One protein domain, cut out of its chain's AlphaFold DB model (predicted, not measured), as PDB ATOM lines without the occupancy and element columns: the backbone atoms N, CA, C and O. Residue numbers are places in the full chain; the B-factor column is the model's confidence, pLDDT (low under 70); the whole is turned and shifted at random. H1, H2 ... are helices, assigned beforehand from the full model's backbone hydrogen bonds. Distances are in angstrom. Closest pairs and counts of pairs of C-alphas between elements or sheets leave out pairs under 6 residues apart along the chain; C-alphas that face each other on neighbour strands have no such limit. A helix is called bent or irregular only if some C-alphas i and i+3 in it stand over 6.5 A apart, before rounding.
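Overview. This is residues 2 to 40 and 335 to 415 of the 806 residues of a protein of Gammaproteobacteria bacterium 42_54_T18 (UniProt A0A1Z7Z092). Three helices lie nearly along one axis as a slender bundle, H1 and H2 running the same way and H3 folding back the opposite way as the second half of a helical hairpin with H2. The far part of H3 runs on well past the other two as a long arm, with residues 387 to 415 sticking out, of which 387 to 413 belong to H3. The printed part has 120 residues with three named helices, in the order H1, H2, H3, and no named strand, and its class is all helix. It is extended, with a radius of gyration of the C-alphas of 24.1 A and spans of 92 by 24 by 21 A, the arm making much of the length.

Along the chain. H1 is residues 2 to 36, 51.0 A from first to last C-alpha, and begins at C-alpha 2 at (-2.416, -46.977, -4.839). After the cut, H2 is residues 335 to 358, 35.0 A long, and begins at C-alpha 335 at (0.037, -36.616, -12.205). H3 is residues 368 to 413, the longest helix, 65.9 A from first to last C-alpha, and ends at C-alpha 413 at (12.316, -77.013, 11.038). No helix is bent or irregular.

Arrangement. H1, H2 and H3 form a bundle, helices side by side, and their packing is mostly aligned. H1 touches H2 with residues 6 to 21 alone, and H2 touches H1 with residues 335 to 346 alone; the closest C-alphas, those of Thr 10 and Gly 335, are 5.8 A apart. These two helices run the same way at a shallow tilt of 15 degrees. H1 touches H3 through residues 13 to 24 of H1 and 370 to 381 of H3 alone, the closest C-alphas being those of Ser 20 and Val 374, 6.9 A apart. They run opposite ways at a shallow tilt of 16 degrees. H2 and H3 are a helical hairpin and touch with 27 pairs of C-alphas within 8 A, H3 with residues 368 to 382 alone; the closest C-alphas, those of Leu 347 and Gly 371, are 4.3 A apart. They run opposite ways at a shallow tilt of 19 degrees. In H2 and H3 every O i to N i+4 pair is within hydrogen-bond range, and in H1 30 of 31 are.

Size, cuts and confidence. The two C-alphas farthest apart, those of Ser 39 and Thr 415, are 92.9 A from each other, and the outline is a rod. Without the stretch that stands free, the body has 91 residues and spans 56 by 26 by 15 A. Residues 41 to 334 are not printed, and C-alphas 40 and 335 are 47.5 A apart across this cut, which lies in the link from H1 to H2. The link from H2 to H3, 9 residues, is short. The mean pLDDT of the printed part is 70.6, and 45 residues are under 70, among them residues 2 to 10, 24 to 39 and 408 to 415.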
ATOM      1  N   PRO A   2      -3.478 -47.928  -4.441       41.94
ATOM      2  CA  PRO A   2      -2.416 -46.977  -4.839       41.94
ATOM      3  C   PRO A   2      -2.938 -45.704  -5.533       41.94
ATOM      4  O   PRO A   2      -2.455 -44.607  -5.268       41.94
ATOM      5  N   HIS A   3      -4.025 -45.815  -6.304       43.12
ATOM      6  CA  HIS A   3      -4.612 -44.687  -7.041       43.12
ATOM      7  C   HIS A   3      -5.123 -43.525  -6.162       43.12
ATOM      8  O   HIS A   3      -5.113 -42.378  -6.601       43.12
ATOM      9  N   LYS A   4      -5.568 -43.793  -4.920       46.56
ATOM     10  CA  LYS A   4      -6.032 -42.739  -3.992       46.56
ATOM     11  C   LYS A   4      -4.866 -41.961  -3.370       46.56
ATOM     12  O   LYS A   4      -5.005 -40.765  -3.124       46.56
ATOM     13  N   PHE A   5      -3.726 -42.619  -3.148       53.88
ATOM     14  CA  PHE A   5      -2.530 -41.991  -2.583       53.88
ATOM     15  C   PHE A   5      -1.803 -41.107  -3.603       53.88
ATOM     16  O   PHE A   5      -1.431 -39.984  -3.267       53.88
ATOM     17  N   GLU A   6      -1.685 -41.550  -4.862       54.91
ATOM     18  CA  GLU A   6      -1.143 -40.709  -5.944       54.91
ATOM     19  C   GLU A   6      -1.974 -39.440  -6.171       54.91
ATOM     20  O   GLU A   6      -1.417 -38.353  -6.358       54.91
ATOM     21  N   LEU A   7      -3.306 -39.554  -6.114       60.78
ATOM     22  CA  LEU A   7      -4.205 -38.416  -6.284       60.78
ATOM     23  C   LEU A   7      -4.028 -37.394  -5.151       60.78
ATOM     24  O   LEU A   7      -3.893 -36.205  -5.420       60.78
ATOM     25  N   SER A   8      -3.951 -37.853  -3.896       67.12
ATOM     26  CA  SER A   8      -3.727 -36.976  -2.741       67.12
ATOM     27  C   SER A   8      -2.389 -36.236  -2.831       67.12
ATOM     28  O   SER A   8      -2.365 -35.022  -2.644       67.12
ATOM     29  N   ARG A   9      -1.299 -36.928  -3.188       66.38
ATOM     30  CA  ARG A   9       0.034 -36.317  -3.345       66.38
ATOM     31  C   ARG A   9       0.067 -35.282  -4.472       66.38
ATOM     32  O   ARG A   9       0.548 -34.167  -4.281       66.38
ATOM     33  N   THR A  10      -0.516 -35.619  -5.623       67.75
ATOM     34  CA  THR A  10      -0.602 -34.702  -6.771       67.75
ATOM     35  C   THR A  10      -1.400 -33.444  -6.420       67.75
ATOM     36  O   THR A  10      -0.989 -32.340  -6.778       67.75
ATOM     37  N   VAL A  11      -2.499 -33.581  -5.669       75.50
ATOM     38  CA  VAL A  11      -3.308 -32.446  -5.198       75.50
ATOM     39  C   VAL A  11      -2.508 -31.555  -4.248       75.50
ATOM     40  O   VAL A  11      -2.464 -30.347  -4.464       75.50
ATOM     41  N   THR A  12      -1.817 -32.117  -3.251       73.56
ATOM     42  CA  THR A  12      -0.992 -31.332  -2.312       73.56
ATOM     43  C   THR A  12       0.101 -30.546  -3.034       73.56
ATOM     44  O   THR A  12       0.277 -29.355  -2.783       73.56
ATOM     45  N   ALA A  13       0.804 -31.182  -3.971       69.75
ATOM     46  CA  ALA A  13       1.855 -30.531  -4.744       69.75
ATOM     47  C   ALA A  13       1.306 -29.431  -5.665       69.75
ATOM     48  O   ALA A  13       1.904 -28.365  -5.790       69.75
ATOM     49  N   THR A  14       0.139 -29.660  -6.271       76.06
ATOM     50  CA  THR A  14      -0.540 -28.663  -7.111       76.06
ATOM     51  C   THR A  14      -0.975 -27.450  -6.287       76.06
ATOM     52  O   THR A  14      -0.757 -26.321  -6.717       76.06
ATOM     53  N   ILE A  15      -1.520 -27.663  -5.082       79.81
ATOM     54  CA  ILE A  15      -1.874 -26.581  -4.148       79.81
ATOM     55  C   ILE A  15      -0.635 -25.765  -3.776       79.81
ATOM     56  O   ILE A  15      -0.701 -24.540  -3.794       79.81
ATOM     57  N   PHE A  16       0.493 -26.424  -3.486       75.69
ATOM     58  CA  PHE A  16       1.744 -25.732  -3.174       75.69
ATOM     59  C   PHE A  16       2.200 -24.840  -4.333       75.69
ATOM     60  O   PHE A  16       2.468 -23.663  -4.116       75.69
ATOM     61  N   VAL A  17       2.201 -25.362  -5.567       76.00
ATOM     62  CA  VAL A  17       2.553 -24.562  -6.750       76.00
ATOM     63  C   VAL A  17       1.604 -23.378  -6.908       76.00
ATOM     64  O   VAL A  17       2.075 -22.257  -7.057       76.00
ATOM     65  N   ILE A  18       0.286 -23.589  -6.826       77.12
ATOM     66  CA  ILE A  18      -0.705 -22.506  -6.941       77.12
ATOM     67  C   ILE A  18      -0.470 -21.434  -5.874       77.12
ATOM     68  O   ILE A  18      -0.468 -20.250  -6.201       77.12
ATOM     69  N   LEU A  19      -0.234 -21.832  -4.620       77.69
ATOM     70  CA  LEU A  19       0.031 -20.895  -3.534       77.69
ATOM     71  C   LEU A  19       1.305 -20.088  -3.812       77.69
ATOM     72  O   LEU A  19       1.261 -18.867  -3.727       77.69
ATOM     73  N   SER A  20       2.394 -20.740  -4.237       70.69
ATOM     74  CA  SER A  20       3.632 -20.056  -4.626       70.69
ATOM     75  C   SER A  20       3.428 -19.083  -5.790       70.69
ATOM     76  O   SER A  20       3.966 -17.982  -5.745       70.69
ATOM     77  N   VAL A  21       2.631 -19.443  -6.804       69.62
ATOM     78  CA  VAL A  21       2.293 -18.530  -7.911       69.62
ATOM     79  C   VAL A  21       1.511 -17.327  -7.414       69.62
ATOM     80  O   VAL A  21       1.842 -16.208  -7.787       69.62
ATOM     81  N   ILE A  22       0.495 -17.533  -6.575       73.94
ATOM     82  CA  ILE A  22      -0.309 -16.438  -6.022       73.94
ATOM     83  C   ILE A  22       0.577 -15.508  -5.196       73.94
ATOM     84  O   ILE A  22       0.519 -14.299  -5.393       73.94
ATOM     85  N   THR A  23       1.430 -16.049  -4.323       71.38
ATOM     86  CA  THR A  23       2.371 -15.246  -3.534       71.38
ATOM     87  C   THR A  23       3.313 -14.466  -4.440       71.38
ATOM     88  O   THR A  23       3.498 -13.272  -4.239       71.38
ATOM     89  N   ALA A  24       3.867 -15.100  -5.470       62.03
ATOM     90  CA  ALA A  24       4.821 -14.444  -6.346       62.03
ATOM     91  C   ALA A  24       4.157 -13.384  -7.246       62.03
ATOM     92  O   ALA A  24       4.708 -12.303  -7.409       62.03
ATOM     93  N   LEU A  25       2.937 -13.623  -7.742       67.56
ATOM     94  CA  LEU A  25       2.130 -12.605  -8.423       67.56
ATOM     95  C   LEU A  25       1.766 -11.447  -7.493       67.56
ATOM     96  O   LEU A  25       1.796 -10.304  -7.930       67.56
ATOM     97  N   PHE A  26       1.459 -11.717  -6.222       67.62
ATOM     98  CA  PHE A  26       1.178 -10.680  -5.228       67.62
ATOM     99  C   PHE A  26       2.422  -9.838  -4.929       67.62
ATOM    100  O   PHE A  26       2.324  -8.624  -4.795       67.62
ATOM    101  N   ILE A  27       3.602 -10.464  -4.884       61.78
ATOM    102  CA  ILE A  27       4.885  -9.772  -4.721       61.78
ATOM    103  C   ILE A  27       5.213  -8.930  -5.964       61.78
ATOM    104  O   ILE A  27       5.550  -7.758  -5.816       61.78
ATOM    105  N   ILE A  28       5.072  -9.477  -7.180       59.22
ATOM    106  CA  ILE A  28       5.263  -8.714  -8.426       59.22
ATOM    107  C   ILE A  28       4.290  -7.537  -8.458       59.22
ATOM    108  O   ILE A  28       4.709  -6.402  -8.665       59.22
ATOM    109  N   TYR A  29       3.003  -7.787  -8.218       62.34
ATOM    110  CA  TYR A  29       1.979  -6.750  -8.213       62.34
ATOM    111  C   TYR A  29       2.294  -5.678  -7.166       62.34
ATOM    112  O   TYR A  29       2.336  -4.507  -7.512       62.34
ATOM    113  N   GLY A  30       2.654  -6.069  -5.940       55.78
ATOM    114  CA  GLY A  30       3.086  -5.145  -4.890       55.78
ATOM    115  C   GLY A  30       4.352  -4.357  -5.248       55.78
ATOM    116  O   GLY A  30       4.461  -3.191  -4.887       55.78
ATOM    117  N   SER A  31       5.290  -4.937  -6.005       51.78
ATOM    118  CA  SER A  31       6.487  -4.232  -6.489       51.78
ATOM    119  C   SER A  31       6.184  -3.227  -7.608       51.78
ATOM    120  O   SER A  31       6.804  -2.165  -7.677       51.78
ATOM    121  N   VAL A  32       5.189  -3.527  -8.448       51.97
ATOM    122  CA  VAL A  32       4.660  -2.607  -9.463       51.97
ATOM    123  C   VAL A  32       3.860  -1.487  -8.789       51.97
ATOM    124  O   VAL A  32       4.029  -0.321  -9.137       51.97
ATOM    125  N   GLU A  33       3.064  -1.803  -7.764       41.22
ATOM    126  CA  GLU A  33       2.312  -0.833  -6.956       41.22
ATOM    127  C   GLU A  33       3.245   0.080  -6.138       41.22
ATOM    128  O   GLU A  33       3.016   1.286  -6.074       41.22
ATOM    129  N   TYR A  34       4.372  -0.442  -5.631       45.19
ATOM    130  CA  TYR A  34       5.441   0.341  -4.989       45.19
ATOM    131  C   TYR A  34       6.006   1.434  -5.918       45.19
ATOM    132  O   TYR A  34       6.525   2.436  -5.436       45.19
ATOM    133  N   ARG A  35       5.898   1.278  -7.246       45.12
ATOM    134  CA  ARG A  35       6.294   2.296  -8.238       45.12
ATOM    135  C   ARG A  35       5.141   3.195  -8.709       45.12
ATOM    136  O   ARG A  35       5.417   4.238  -9.292       45.12
ATOM    137  N   ALA A  36       3.883   2.823  -8.464       38.16
ATOM    138  CA  ALA A  36       2.690   3.574  -8.879       38.16
ATOM    139  C   ALA A  36       2.092   4.465  -7.771       38.16
ATOM    140  O   ALA A  36       1.127   5.190  -8.016       38.16
ATOM    141  N   ASP A  37       2.655   4.414  -6.563       47.22
ATOM    142  CA  ASP A  37       2.267   5.238  -5.421       47.22
ATOM    143  C   ASP A  37       2.528   6.733  -5.693       47.22
ATOM    144  O   ASP A  37       3.652   7.228  -5.598       47.22
ATOM    145  N   THR A  38       1.464   7.463  -6.035       49.94
ATOM    146  CA  THR A  38       1.484   8.903  -6.339       49.94
ATOM    147  C   THR A  38       1.786   9.783  -5.125       49.94
ATOM    148  O   THR A  38       1.905  10.997  -5.276       49.94
ATOM    149  N   SER A  39       1.906   9.201  -3.925       58.84
ATOM    150  CA  SER A  39       2.232   9.930  -2.697       58.84
ATOM    151  C   SER A  39       3.733  10.167  -2.490       58.84
ATOM    152  O   SER A  39       4.108  10.878  -1.561       58.84
ATOM    153  N   ARG A  40       4.597   9.593  -3.338       70.25
ATOM    154  CA  ARG A  40       6.058   9.668  -3.190       70.25
ATOM    155  C   ARG A  40       6.665  10.901  -3.857       70.25
ATOM    156  O   ARG A  40       6.155  11.341  -4.885       70.25
ATOM    157  N   GLY A 335       0.133 -37.810 -13.061       78.00
ATOM    158  CA  GLY A 335       0.037 -36.616 -12.205       78.00
ATOM    159  C   GLY A 335       1.362 -36.000 -11.742       78.00
ATOM    160  O   GLY A 335       1.472 -34.781 -11.670       78.00
ATOM    161  N   ILE A 336       2.416 -36.789 -11.518       77.69
ATOM    162  CA  ILE A 336       3.735 -36.265 -11.099       77.69
ATOM    163  C   ILE A 336       4.317 -35.297 -12.144       77.69
ATOM    164  O   ILE A 336       4.981 -34.313 -11.811       77.69
ATOM    165  N   TRP A 337       4.043 -35.546 -13.424       82.69
ATOM    166  CA  TRP A 337       4.493 -34.686 -14.513       82.69
ATOM    167  C   TRP A 337       3.645 -33.420 -14.661       82.69
ATOM    168  O   TRP A 337       4.163 -32.430 -15.174       82.69
ATOM    169  N   LEU A 338       2.405 -33.405 -14.146       84.25
ATOM    170  CA  LEU A 338       1.606 -32.179 -14.022       84.25
ATOM    171  C   LEU A 338       2.311 -31.181 -13.109       84.25
ATOM    172  O   LEU A 338       2.471 -30.021 -13.469       84.25
ATOM    173  N   VAL A 339       2.777 -31.649 -11.949       83.00
ATOM    174  CA  VAL A 339       3.482 -30.806 -10.976       83.00
ATOM    175  C   VAL A 339       4.761 -30.239 -11.596       83.00
ATOM    176  O   VAL A 339       5.032 -29.049 -11.465       83.00
ATOM    177  N   ASN A 340       5.514 -31.062 -12.335       85.19
ATOM    178  CA  ASN A 340       6.722 -30.620 -13.035       85.19
ATOM    179  C   ASN A 340       6.411 -29.573 -14.121       85.19
ATOM    180  O   ASN A 340       7.094 -28.558 -14.211       85.19
ATOM    181  N   PHE A 341       5.350 -29.785 -14.909       87.94
ATOM    182  CA  PHE A 341       4.877 -28.819 -15.901       87.94
ATOM    183  C   PHE A 341       4.471 -27.489 -15.257       87.94
ATOM    184  O   PHE A 341       4.903 -26.434 -15.723       87.94
ATOM    185  N   LEU A 342       3.686 -27.528 -14.178       85.81
ATOM    186  CA  LEU A 342       3.248 -26.331 -13.468       85.81
ATOM    187  C   LEU A 342       4.442 -25.583 -12.872       85.81
ATOM    188  O   LEU A 342       4.612 -24.403 -13.160       85.81
ATOM    189  N   GLY A 343       5.317 -26.268 -12.130       86.00
ATOM    190  CA  GLY A 343       6.516 -25.655 -11.553       86.00
ATOM    191  C   GLY A 343       7.430 -25.038 -12.613       86.00
ATOM    192  O   GLY A 343       7.942 -23.938 -12.431       86.00
ATOM    193  N   TYR A 344       7.603 -25.715 -13.749       88.56
ATOM    194  CA  TYR A 344       8.387 -25.180 -14.855       88.56
ATOM    195  C   TYR A 344       7.717 -23.972 -15.524       88.56
ATOM    196  O   TYR A 344       8.397 -23.026 -15.908       88.56
ATOM    197  N   SER A 345       6.389 -23.983 -15.653       86.19
ATOM    198  CA  SER A 345       5.643 -22.864 -16.239       86.19
ATOM    199  C   SER A 345       5.851 -21.581 -15.435       86.19
ATOM    200  O   SER A 345       6.012 -20.518 -16.025       86.19
ATOM    201  N   VAL A 346       5.943 -21.685 -14.106       85.62
ATOM    202  CA  VAL A 346       6.282 -20.556 -13.225       85.62
ATOM    203  C   VAL A 346       7.671 -20.007 -13.539       85.62
ATOM    204  O   VAL A 346       7.815 -18.813 -13.787       85.62
ATOM    205  N   LEU A 347       8.681 -20.879 -13.608       86.12
ATOM    206  CA  LEU A 347      10.041 -20.487 -13.988       86.12
ATOM    207  C   LEU A 347      10.077 -19.824 -15.374       86.12
ATOM    208  O   LEU A 347      10.744 -18.808 -15.548       86.12
ATOM    209  N   ALA A 348       9.345 -20.364 -16.350       85.56
ATOM    210  CA  ALA A 348       9.283 -19.812 -17.699       85.56
ATOM    211  C   ALA A 348       8.645 -18.412 -17.726       85.56
ATOM    212  O   ALA A 348       9.155 -17.535 -18.416       85.56
ATOM    213  N   ILE A 349       7.575 -18.182 -16.956       84.25
ATOM    214  CA  ILE A 349       6.943 -16.859 -16.824       84.25
ATOM    215  C   ILE A 349       7.940 -15.846 -16.258       84.25
ATOM    216  O   ILE A 349       8.084 -14.763 -16.818       84.25
ATOM    217  N   PHE A 350       8.670 -16.208 -15.201       83.56
ATOM    218  CA  PHE A 350       9.675 -15.324 -14.610       83.56
ATOM    219  C   PHE A 350      10.862 -15.061 -15.534       83.56
ATOM    220  O   PHE A 350      11.288 -13.920 -15.667       83.56
ATOM    221  N   ALA A 351      11.353 -16.079 -16.239       80.62
ATOM    222  CA  ALA A 351      12.409 -15.895 -17.228       80.62
ATOM    223  C   ALA A 351      11.969 -14.974 -18.383       80.62
ATOM    224  O   ALA A 351      12.760 -14.162 -18.855       80.62
ATOM    225  N   ILE A 352      10.709 -15.073 -18.827       82.19
ATOM    226  CA  ILE A 352      10.148 -14.180 -19.850       82.19
ATOM    227  C   ILE A 352       9.986 -12.760 -19.302       82.19
ATOM    228  O   ILE A 352      10.341 -11.817 -20.000       82.19
ATOM    229  N   ASN A 353       9.491 -12.594 -18.071       81.44
ATOM    230  CA  ASN A 353       9.416 -11.289 -17.415       81.44
ATOM    231  C   ASN A 353      10.787 -10.607 -17.390       81.44
ATOM    232  O   ASN A 353      10.907  -9.458 -17.799       81.44
ATOM    233  N   ASP A 354      11.817 -11.334 -16.964       75.88
ATOM    234  CA  ASP A 354      13.176 -10.812 -16.851       75.88
ATOM    235  C   ASP A 354      13.753 -10.444 -18.207       75.88
ATOM    236  O   ASP A 354      14.388  -9.402 -18.343       75.88
ATOM    237  N   LEU A 355      13.478 -11.261 -19.225       76.81
ATOM    238  CA  LEU A 355      13.868 -10.957 -20.589       76.81
ATOM    239  C   LEU A 355      13.183  -9.684 -21.095       76.81
ATOM    240  O   LEU A 355      13.847  -8.813 -21.642       76.81
ATOM    241  N   LEU A 356      11.874  -9.542 -20.885       76.75
ATOM    242  CA  LEU A 356      11.133  -8.339 -21.270       76.75
ATOM    243  C   LEU A 356      11.591  -7.104 -20.484       76.75
ATOM    244  O   LEU A 356      11.632  -6.015 -21.048       76.75
ATOM    245  N   ASN A 357      11.962  -7.272 -19.213       71.94
ATOM    246  CA  ASN A 357      12.524  -6.210 -18.387       71.94
ATOM    247  C   ASN A 357      13.930  -5.808 -18.857       71.94
ATOM    248  O   ASN A 357      14.264  -4.631 -18.867       71.94
ATOM    249  N   HIS A 358      14.738  -6.771 -19.307       69.94
ATOM    250  CA  HIS A 358      16.051  -6.515 -19.897       69.94
ATOM    251  C   HIS A 358      15.966  -5.827 -21.268       69.94
ATOM    252  O   HIS A 358      16.840  -5.043 -21.610       69.94
ATOM    253  N   MET A 359      14.897  -6.083 -22.028       68.62
ATOM    254  CA  MET A 359      14.581  -5.380 -23.280       68.62
ATOM    255  C   MET A 359      13.883  -4.026 -23.057       68.62
ATOM    256  O   MET A 359      13.389  -3.446 -24.020       68.62
ATOM    257  N   GLU A 360      13.769  -3.560 -21.808       67.19
ATOM    258  CA  GLU A 360      13.078  -2.318 -21.413       67.19
ATOM    259  C   GLU A 360      11.584  -2.253 -21.807       67.19
ATOM    260  O   GLU A 360      10.958  -1.195 -21.775       67.19
ATOM    261  N   ILE A 361      10.964  -3.394 -22.138       70.44
ATOM    262  CA  ILE A 361       9.531  -3.487 -22.474       70.44
ATOM    263  C   ILE A 361       8.677  -3.442 -21.199       70.44
ATOM    264  O   ILE A 361       7.584  -2.875 -21.185       70.44
ATOM    265  N   LEU A 362       9.166  -4.073 -20.130       66.69
ATOM    266  CA  LEU A 362       8.552  -4.077 -18.804       66.69
ATOM    267  C   LEU A 362       9.507  -3.442 -17.793       66.69
ATOM    268  O   LEU A 362      10.717  -3.487 -17.957       66.69
ATOM    269  N   SER A 363       8.960  -2.870 -16.725       62.16
ATOM    270  CA  SER A 363       9.727  -2.271 -15.624       62.16
ATOM    271  C   SER A 363       9.377  -2.921 -14.282       62.16
ATOM    272  O   SER A 363       9.309  -2.265 -13.241       62.16
ATOM    273  N   THR A 364       9.119  -4.227 -14.312       63.38
ATOM    274  CA  THR A 364       8.690  -5.053 -13.176       63.38
ATOM    275  C   THR A 364       9.855  -5.549 -12.315       63.38
ATOM    276  O   THR A 364       9.612  -6.017 -11.209       63.38
ATOM    277  N   GLY A 365      11.107  -5.431 -12.774       66.44
ATOM    278  CA  GLY A 365      12.296  -5.971 -12.095       66.44
ATOM    279  C   GLY A 365      12.671  -7.387 -12.554       66.44
ATOM    280  O   GLY A 365      12.006  -7.956 -13.420       66.44
ATOM    281  N   LEU A 366      13.754  -7.944 -11.991       68.69
ATOM    282  CA  LEU A 366      14.247  -9.295 -12.299       68.69
ATOM    283  C   LEU A 366      13.857 -10.283 -11.188       68.69
ATOM    284  O   LEU A 366      14.201 -10.089 -10.026       68.69
ATOM    285  N   TRP A 367      13.183 -11.364 -11.560       75.44
ATOM    286  CA  TRP A 367      12.492 -12.313 -10.688       75.44
ATOM    287  C   TRP A 367      12.816 -13.784 -10.998       75.44
ATOM    288  O   TRP A 367      12.277 -14.686 -10.351       75.44
ATOM    289  N   VAL A 368      13.701 -14.071 -11.960       75.81
ATOM    290  CA  VAL A 368      14.024 -15.446 -12.383       75.81
ATOM    291  C   VAL A 368      14.497 -16.338 -11.232       75.81
ATOM    292  O   VAL A 368      14.165 -17.524 -11.213       75.81
ATOM    293  N   GLY A 369      15.213 -15.793 -10.242       73.31
ATOM    294  CA  GLY A 369      15.670 -16.574  -9.092       73.31
ATOM    295  C   GLY A 369      14.527 -17.047  -8.189       73.31
ATOM    296  O   GLY A 369      14.549 -18.197  -7.755       73.31
ATOM    297  N   GLU A 370      13.483 -16.236  -7.990       77.00
ATOM    298  CA  GLU A 370      12.294 -16.660  -7.230       77.00
ATOM    299  C   GLU A 370      11.535 -17.760  -7.990       77.00
ATOM    300  O   GLU A 370      11.150 -18.782  -7.417       77.00
ATOM    301  N   GLY A 371      11.404 -17.610  -9.313       79.44
ATOM    302  CA  GLY A 371      10.851 -18.649 -10.182       79.44
ATOM    303  C   GLY A 371      11.631 -19.962 -10.118       79.44
ATOM    304  O   GLY A 371      11.042 -21.047 -10.108       79.44
ATOM    305  N   LEU A 372      12.958 -19.872 -10.022       78.75
ATOM    306  CA  LEU A 372      13.812 -21.041  -9.893       78.75
ATOM    307  C   LEU A 372      13.645 -21.730  -8.540       78.75
ATOM    308  O   LEU A 372      13.570 -22.954  -8.517       78.75
ATOM    309  N   LEU A 373      13.524 -20.996  -7.432       77.88
ATOM    310  CA  LEU A 373      13.271 -21.595  -6.113       77.88
ATOM    311  C   LEU A 373      11.970 -22.394  -6.088       77.88
ATOM    312  O   LEU A 373      11.953 -23.514  -5.577       77.88
ATOM    313  N   VAL A 374      10.900 -21.856  -6.684       82.69
ATOM    314  CA  VAL A 374       9.624 -22.575  -6.811       82.69
ATOM    315  C   VAL A 374       9.823 -23.864  -7.605       82.69
ATOM    316  O   VAL A 374       9.393 -24.939  -7.175       82.69
ATOM    317  N   TYR A 375      10.528 -23.784  -8.736       84.00
ATOM    318  CA  TYR A 375      10.817 -24.958  -9.551       84.00
ATOM    319  C   TYR A 375      11.663 -25.996  -8.801       84.00
ATOM    320  O   TYR A 375      11.355 -27.188  -8.845       84.00
ATOM    321  N   LEU A 376      12.687 -25.570  -8.063       80.00
ATOM    322  CA  LEU A 376      13.511 -26.472  -7.264       80.00
ATOM    323  C   LEU A 376      12.725 -27.120  -6.129       80.00
ATOM    324  O   LEU A 376      12.862 -28.324  -5.923       80.00
ATOM    325  N   GLY A 377      11.853 -26.376  -5.447       78.50
ATOM    326  CA  GLY A 377      10.949 -26.931  -4.437       78.50
ATOM    327  C   GLY A 377      10.073 -28.050  -5.006       78.50
ATOM    328  O   GLY A 377       9.958 -29.126  -4.414       78.50
ATOM    329  N   VAL A 378       9.542 -27.858  -6.218       83.06
ATOM    330  CA  VAL A 378       8.813 -28.906  -6.951       83.06
ATOM    331  C   VAL A 378       9.703 -30.118  -7.243       83.06
ATOM    332  O   VAL A 378       9.273 -31.259  -7.075       83.06
ATOM    333  N   GLN A 379      10.953 -29.907  -7.651       80.06
ATOM    334  CA  GLN A 379      11.886 -30.998  -7.944       80.06
ATOM    335  C   GLN A 379      12.281 -31.791  -6.690       80.06
ATOM    336  O   GLN A 379      12.328 -33.022  -6.750       80.06
ATOM    337  N   VAL A 380      12.504 -31.121  -5.547       77.12
ATOM    338  CA  VAL A 380      12.700 -31.772  -4.233       77.12
ATOM    339  C   VAL A 380      11.526 -32.699  -3.952       77.12
ATOM    340  O   VAL A 380      11.721 -33.877  -3.661       77.12
ATOM    341  N   TYR A 381      10.306 -32.181  -4.090       77.69
ATOM    342  CA  TYR A 381       9.093 -32.938  -3.822       77.69
ATOM    343  C   TYR A 381       8.970 -34.174  -4.725       77.69
ATOM    344  O   TYR A 381       8.671 -35.268  -4.246       77.69
ATOM    345  N   ILE A 382       9.250 -34.030  -6.025       76.88
ATOM    346  CA  ILE A 382       9.211 -35.146  -6.981       76.88
ATOM    347  C   ILE A 382      10.233 -36.223  -6.608       76.88
ATOM    348  O   ILE A 382       9.905 -37.411  -6.632       76.88
ATOM    349  N   ILE A 383      11.464 -35.829  -6.268       75.12
ATOM    350  CA  ILE A 383      12.502 -36.773  -5.838       75.12
ATOM    351  C   ILE A 383      12.073 -37.481  -4.559       75.12
ATOM    352  O   ILE A 383      12.132 -38.708  -4.509       75.12
ATOM    353  N   GLN A 384      11.588 -36.734  -3.567       75.06
ATOM    354  CA  GLN A 384      11.130 -37.297  -2.302       75.06
ATOM    355  C   GLN A 384       9.985 -38.292  -2.510       75.06
ATOM    356  O   GLN A 384      10.015 -39.378  -1.937       75.06
ATOM    357  N   SER A 385       9.007 -37.972  -3.365       71.25
ATOM    358  CA  SER A 385       7.913 -38.899  -3.674       71.25
ATOM    359  C   SER A 385       8.438 -40.188  -4.303       71.25
ATOM    360  O   SER A 385       8.063 -41.265  -3.856       71.25
ATOM    361  N   ARG A 386       9.347 -40.094  -5.285       73.69
ATOM    362  CA  ARG A 386       9.952 -41.279  -5.925       73.69
ATOM    363  C   ARG A 386      10.748 -42.131  -4.939       73.69
ATOM    364  O   ARG A 386      10.762 -43.352  -5.068       73.69
ATOM    365  N   TYR A 387      11.433 -41.493  -3.993       70.19
ATOM    366  CA  TYR A 387      12.171 -42.185  -2.941       70.19
ATOM    367  C   TYR A 387      11.241 -42.903  -1.980       70.19
ATOM    368  O   TYR A 387      11.486 -44.068  -1.694       70.19
ATOM    369  N   ASN A 388      10.172 -42.244  -1.541       74.00
ATOM    370  CA  ASN A 388       9.177 -42.865  -0.677       74.00
ATOM    371  C   ASN A 388       8.526 -44.067  -1.371       74.00
ATOM    372  O   ASN A 388       8.437 -45.120  -0.760       74.00
ATOM    373  N   ASP A 389       8.175 -43.962  -2.658       72.94
ATOM    374  CA  ASP A 389       7.572 -45.079  -3.400       72.94
ATOM    375  C   ASP A 389       8.523 -46.281  -3.498       72.94
ATOM    376  O   ASP A 389       8.127 -47.415  -3.232       72.94
ATOM    377  N   LYS A 390       9.804 -46.038  -3.812       73.94
ATOM    378  CA  LYS A 390      10.824 -47.096  -3.812       73.94
ATOM    379  C   LYS A 390      11.075 -47.653  -2.420       73.94
ATOM    380  O   LYS A 390      11.290 -48.851  -2.285       73.94
ATOM    381  N   PHE A 391      11.104 -46.809  -1.397       73.06
ATOM    382  CA  PHE A 391      11.326 -47.240  -0.024       73.06
ATOM    383  C   PHE A 391      10.171 -48.120   0.454       73.06
ATOM    384  O   PHE A 391      10.432 -49.180   1.008       73.06
ATOM    385  N   ASP A 392       8.928 -47.747   0.148       75.88
ATOM    386  CA  ASP A 392       7.729 -48.536   0.438       75.88
ATOM    387  C   ASP A 392       7.743 -49.872  -0.323       75.88
ATOM    388  O   ASP A 392       7.454 -50.915   0.261       75.88
ATOM    389  N   GLU A 393       8.140 -49.877  -1.602       76.62
ATOM    390  CA  GLU A 393       8.318 -51.105  -2.391       76.62
ATOM    391  C   GLU A 393       9.408 -52.007  -1.797       76.62
ATOM    392  O   GLU A 393       9.203 -53.209  -1.646       76.62
ATOM    393  N   THR A 394      10.545 -51.433  -1.398       74.88
ATOM    394  CA  THR A 394      11.661 -52.179  -0.797       74.88
ATOM    395  C   THR A 394      11.291 -52.700   0.591       74.88
ATOM    396  O   THR A 394      11.630 -53.826   0.938       74.88
ATOM    397  N   ALA A 395      10.574 -51.907   1.388       77.38
ATOM    398  CA  ALA A 395      10.069 -52.305   2.695       77.38
ATOM    399  C   ALA A 395       9.069 -53.452   2.553       77.38
ATOM    400  O   ALA A 395       9.176 -54.436   3.279       77.38
ATOM    401  N   LYS A 396       8.160 -53.368   1.576       79.81
ATOM    402  CA  LYS A 396       7.217 -54.440   1.267       79.81
ATOM    403  C   LYS A 396       7.933 -55.702   0.791       79.81
ATOM    404  O   LYS A 396       7.662 -56.767   1.322       79.81
ATOM    405  N   LEU A 397       8.902 -55.578  -0.119       80.19
ATOM    406  CA  LEU A 397       9.707 -56.706  -0.591       80.19
ATOM    407  C   LEU A 397      10.501 -57.360   0.546       80.19
ATOM    408  O   LEU A 397      10.592 -58.579   0.599       80.19
ATOM    409  N   ASN A 398      11.061 -56.574   1.468       76.06
ATOM    410  CA  ASN A 398      11.755 -57.100   2.644       76.06
ATOM    411  C   ASN A 398      10.799 -57.805   3.610       76.06
ATOM    412  O   ASN A 398      11.185 -58.803   4.214       76.06
ATOM    413  N   LEU A 399       9.570 -57.307   3.757       82.12
ATOM    414  CA  LEU A 399       8.539 -57.940   4.578       82.12
ATOM    415  C   LEU A 399       8.103 -59.268   3.947       82.12
ATOM    416  O   LEU A 399       8.164 -60.289   4.622       82.12
ATOM    417  N   ASP A 400       7.819 -59.276   2.641       80.25
ATOM    418  CA  ASP A 400       7.491 -60.480   1.866       80.25
ATOM    419  C   ASP A 400       8.654 -61.497   1.894       80.25
ATOM    420  O   ASP A 400       8.439 -62.699   2.031       80.25
ATOM    421  N   LEU A 401       9.907 -61.030   1.813       78.38
ATOM    422  CA  LEU A 401      11.104 -61.869   1.923       78.38
ATOM    423  C   LEU A 401      11.266 -62.443   3.332       78.38
ATOM    424  O   LEU A 401      11.646 -63.602   3.469       78.38
ATOM    425  N   THR A 402      10.984 -61.656   4.370       74.50
ATOM    426  CA  THR A 402      11.050 -62.107   5.768       74.50
ATOM    427  C   THR A 402       9.960 -63.132   6.045       74.50
ATOM    428  O   THR A 402      10.248 -64.176   6.618       74.50
ATOM    429  N   GLU A 403       8.738 -62.894   5.571       77.94
ATOM    430  CA  GLU A 403       7.627 -63.837   5.687       77.94
ATOM    431  C   GLU A 403       7.913 -65.125   4.903       77.94
ATOM    432  O   GLU A 403       7.747 -66.222   5.431       77.94
ATOM    433  N   SER A 404       8.445 -65.020   3.680       67.94
ATOM    434  CA  SER A 404       8.893 -66.179   2.901       67.94
ATOM    435  C   SER A 404      10.035 -66.924   3.594       67.94
ATOM    436  O   SER A 404      10.033 -68.150   3.608       67.94
ATOM    437  N   TYR A 405      10.977 -66.216   4.221       66.94
ATOM    438  CA  TYR A 405      12.065 -66.810   4.997       66.94
ATOM    439  C   TYR A 405      11.554 -67.506   6.263       66.94
ATOM    440  O   TYR A 405      12.027 -68.590   6.585       66.94
ATOM    441  N   GLU A 406      10.571 -66.939   6.964       72.19
ATOM    442  CA  GLU A 406       9.931 -67.557   8.130       72.19
ATOM    443  C   GLU A 406       9.095 -68.780   7.747       72.19
ATOM    444  O   GLU A 406       9.176 -69.804   8.422       72.19
ATOM    445  N   GLN A 407       8.361 -68.725   6.633       71.25
ATOM    446  CA  GLN A 407       7.640 -69.873   6.078       71.25
ATOM    447  C   GLN A 407       8.604 -70.967   5.609       71.25
ATOM    448  O   GLN A 407       8.388 -72.144   5.900       71.25
ATOM    449  N   LEU A 408       9.699 -70.588   4.939       58.62
ATOM    450  CA  LEU A 408      10.760 -71.506   4.537       58.62
ATOM    451  C   LEU A 408      11.390 -72.143   5.773       58.62
ATOM    452  O   LEU A 408      11.539 -73.354   5.798       58.62
ATOM    453  N   LYS A 409      11.694 -71.356   6.811       57.88
ATOM    454  CA  LYS A 409      12.256 -71.816   8.085       57.88
ATOM    455  C   LYS A 409      11.298 -72.743   8.836       57.88
ATOM    456  O   LYS A 409      11.741 -73.776   9.313       57.88
ATOM    457  N   ALA A 410      10.001 -72.444   8.880       61.06
ATOM    458  CA  ALA A 410       8.990 -73.313   9.485       61.06
ATOM    459  C   ALA A 410       8.811 -74.637   8.709       61.06
ATOM    460  O   ALA A 410       8.626 -75.700   9.309       61.06
ATOM    461  N   ALA A 411       8.933 -74.605   7.378       56.25
ATOM    462  CA  ALA A 411       9.008 -75.808   6.546       56.25
ATOM    463  C   ALA A 411      10.354 -76.558   6.703       56.25
ATOM    464  O   ALA A 411      10.405 -77.783   6.596       56.25
ATOM    465  N   HIS A 412      11.440 -75.836   6.999       50.03
ATOM    466  CA  HIS A 412      12.779 -76.381   7.251       50.03
ATOM    467  C   HIS A 412      12.878 -77.066   8.622       50.03
ATOM    468  O   HIS A 412      13.436 -78.151   8.719       50.03
ATOM    469  N   ASP A 413      12.292 -76.482   9.669       50.03
ATOM    470  CA  ASP A 413      12.316 -77.013  11.038       50.03
ATOM    471  C   ASP A 413      11.397 -78.244  11.209       50.03
ATOM    472  O   ASP A 413      11.538 -78.995  12.171       50.03
ATOM    473  N   SER A 414      10.478 -78.489  10.263       51.72
ATOM    474  CA  SER A 414       9.560 -79.642  10.263       51.72
ATOM    475  C   SER A 414      10.026 -80.834   9.415       51.72
ATOM    476  O   SER A 414       9.347 -81.860   9.389       51.72
ATOM    477  N   THR A 415      11.184 -80.750   8.746       48.44
ATOM    478  CA  THR A 415      11.717 -81.844   7.921       48.44
ATOM    479  C   THR A 415      13.177 -82.145   8.275       48.44
ATOM    480  O   THR A 415      14.067 -81.334   8.038       48.44
TER     481      THR A 415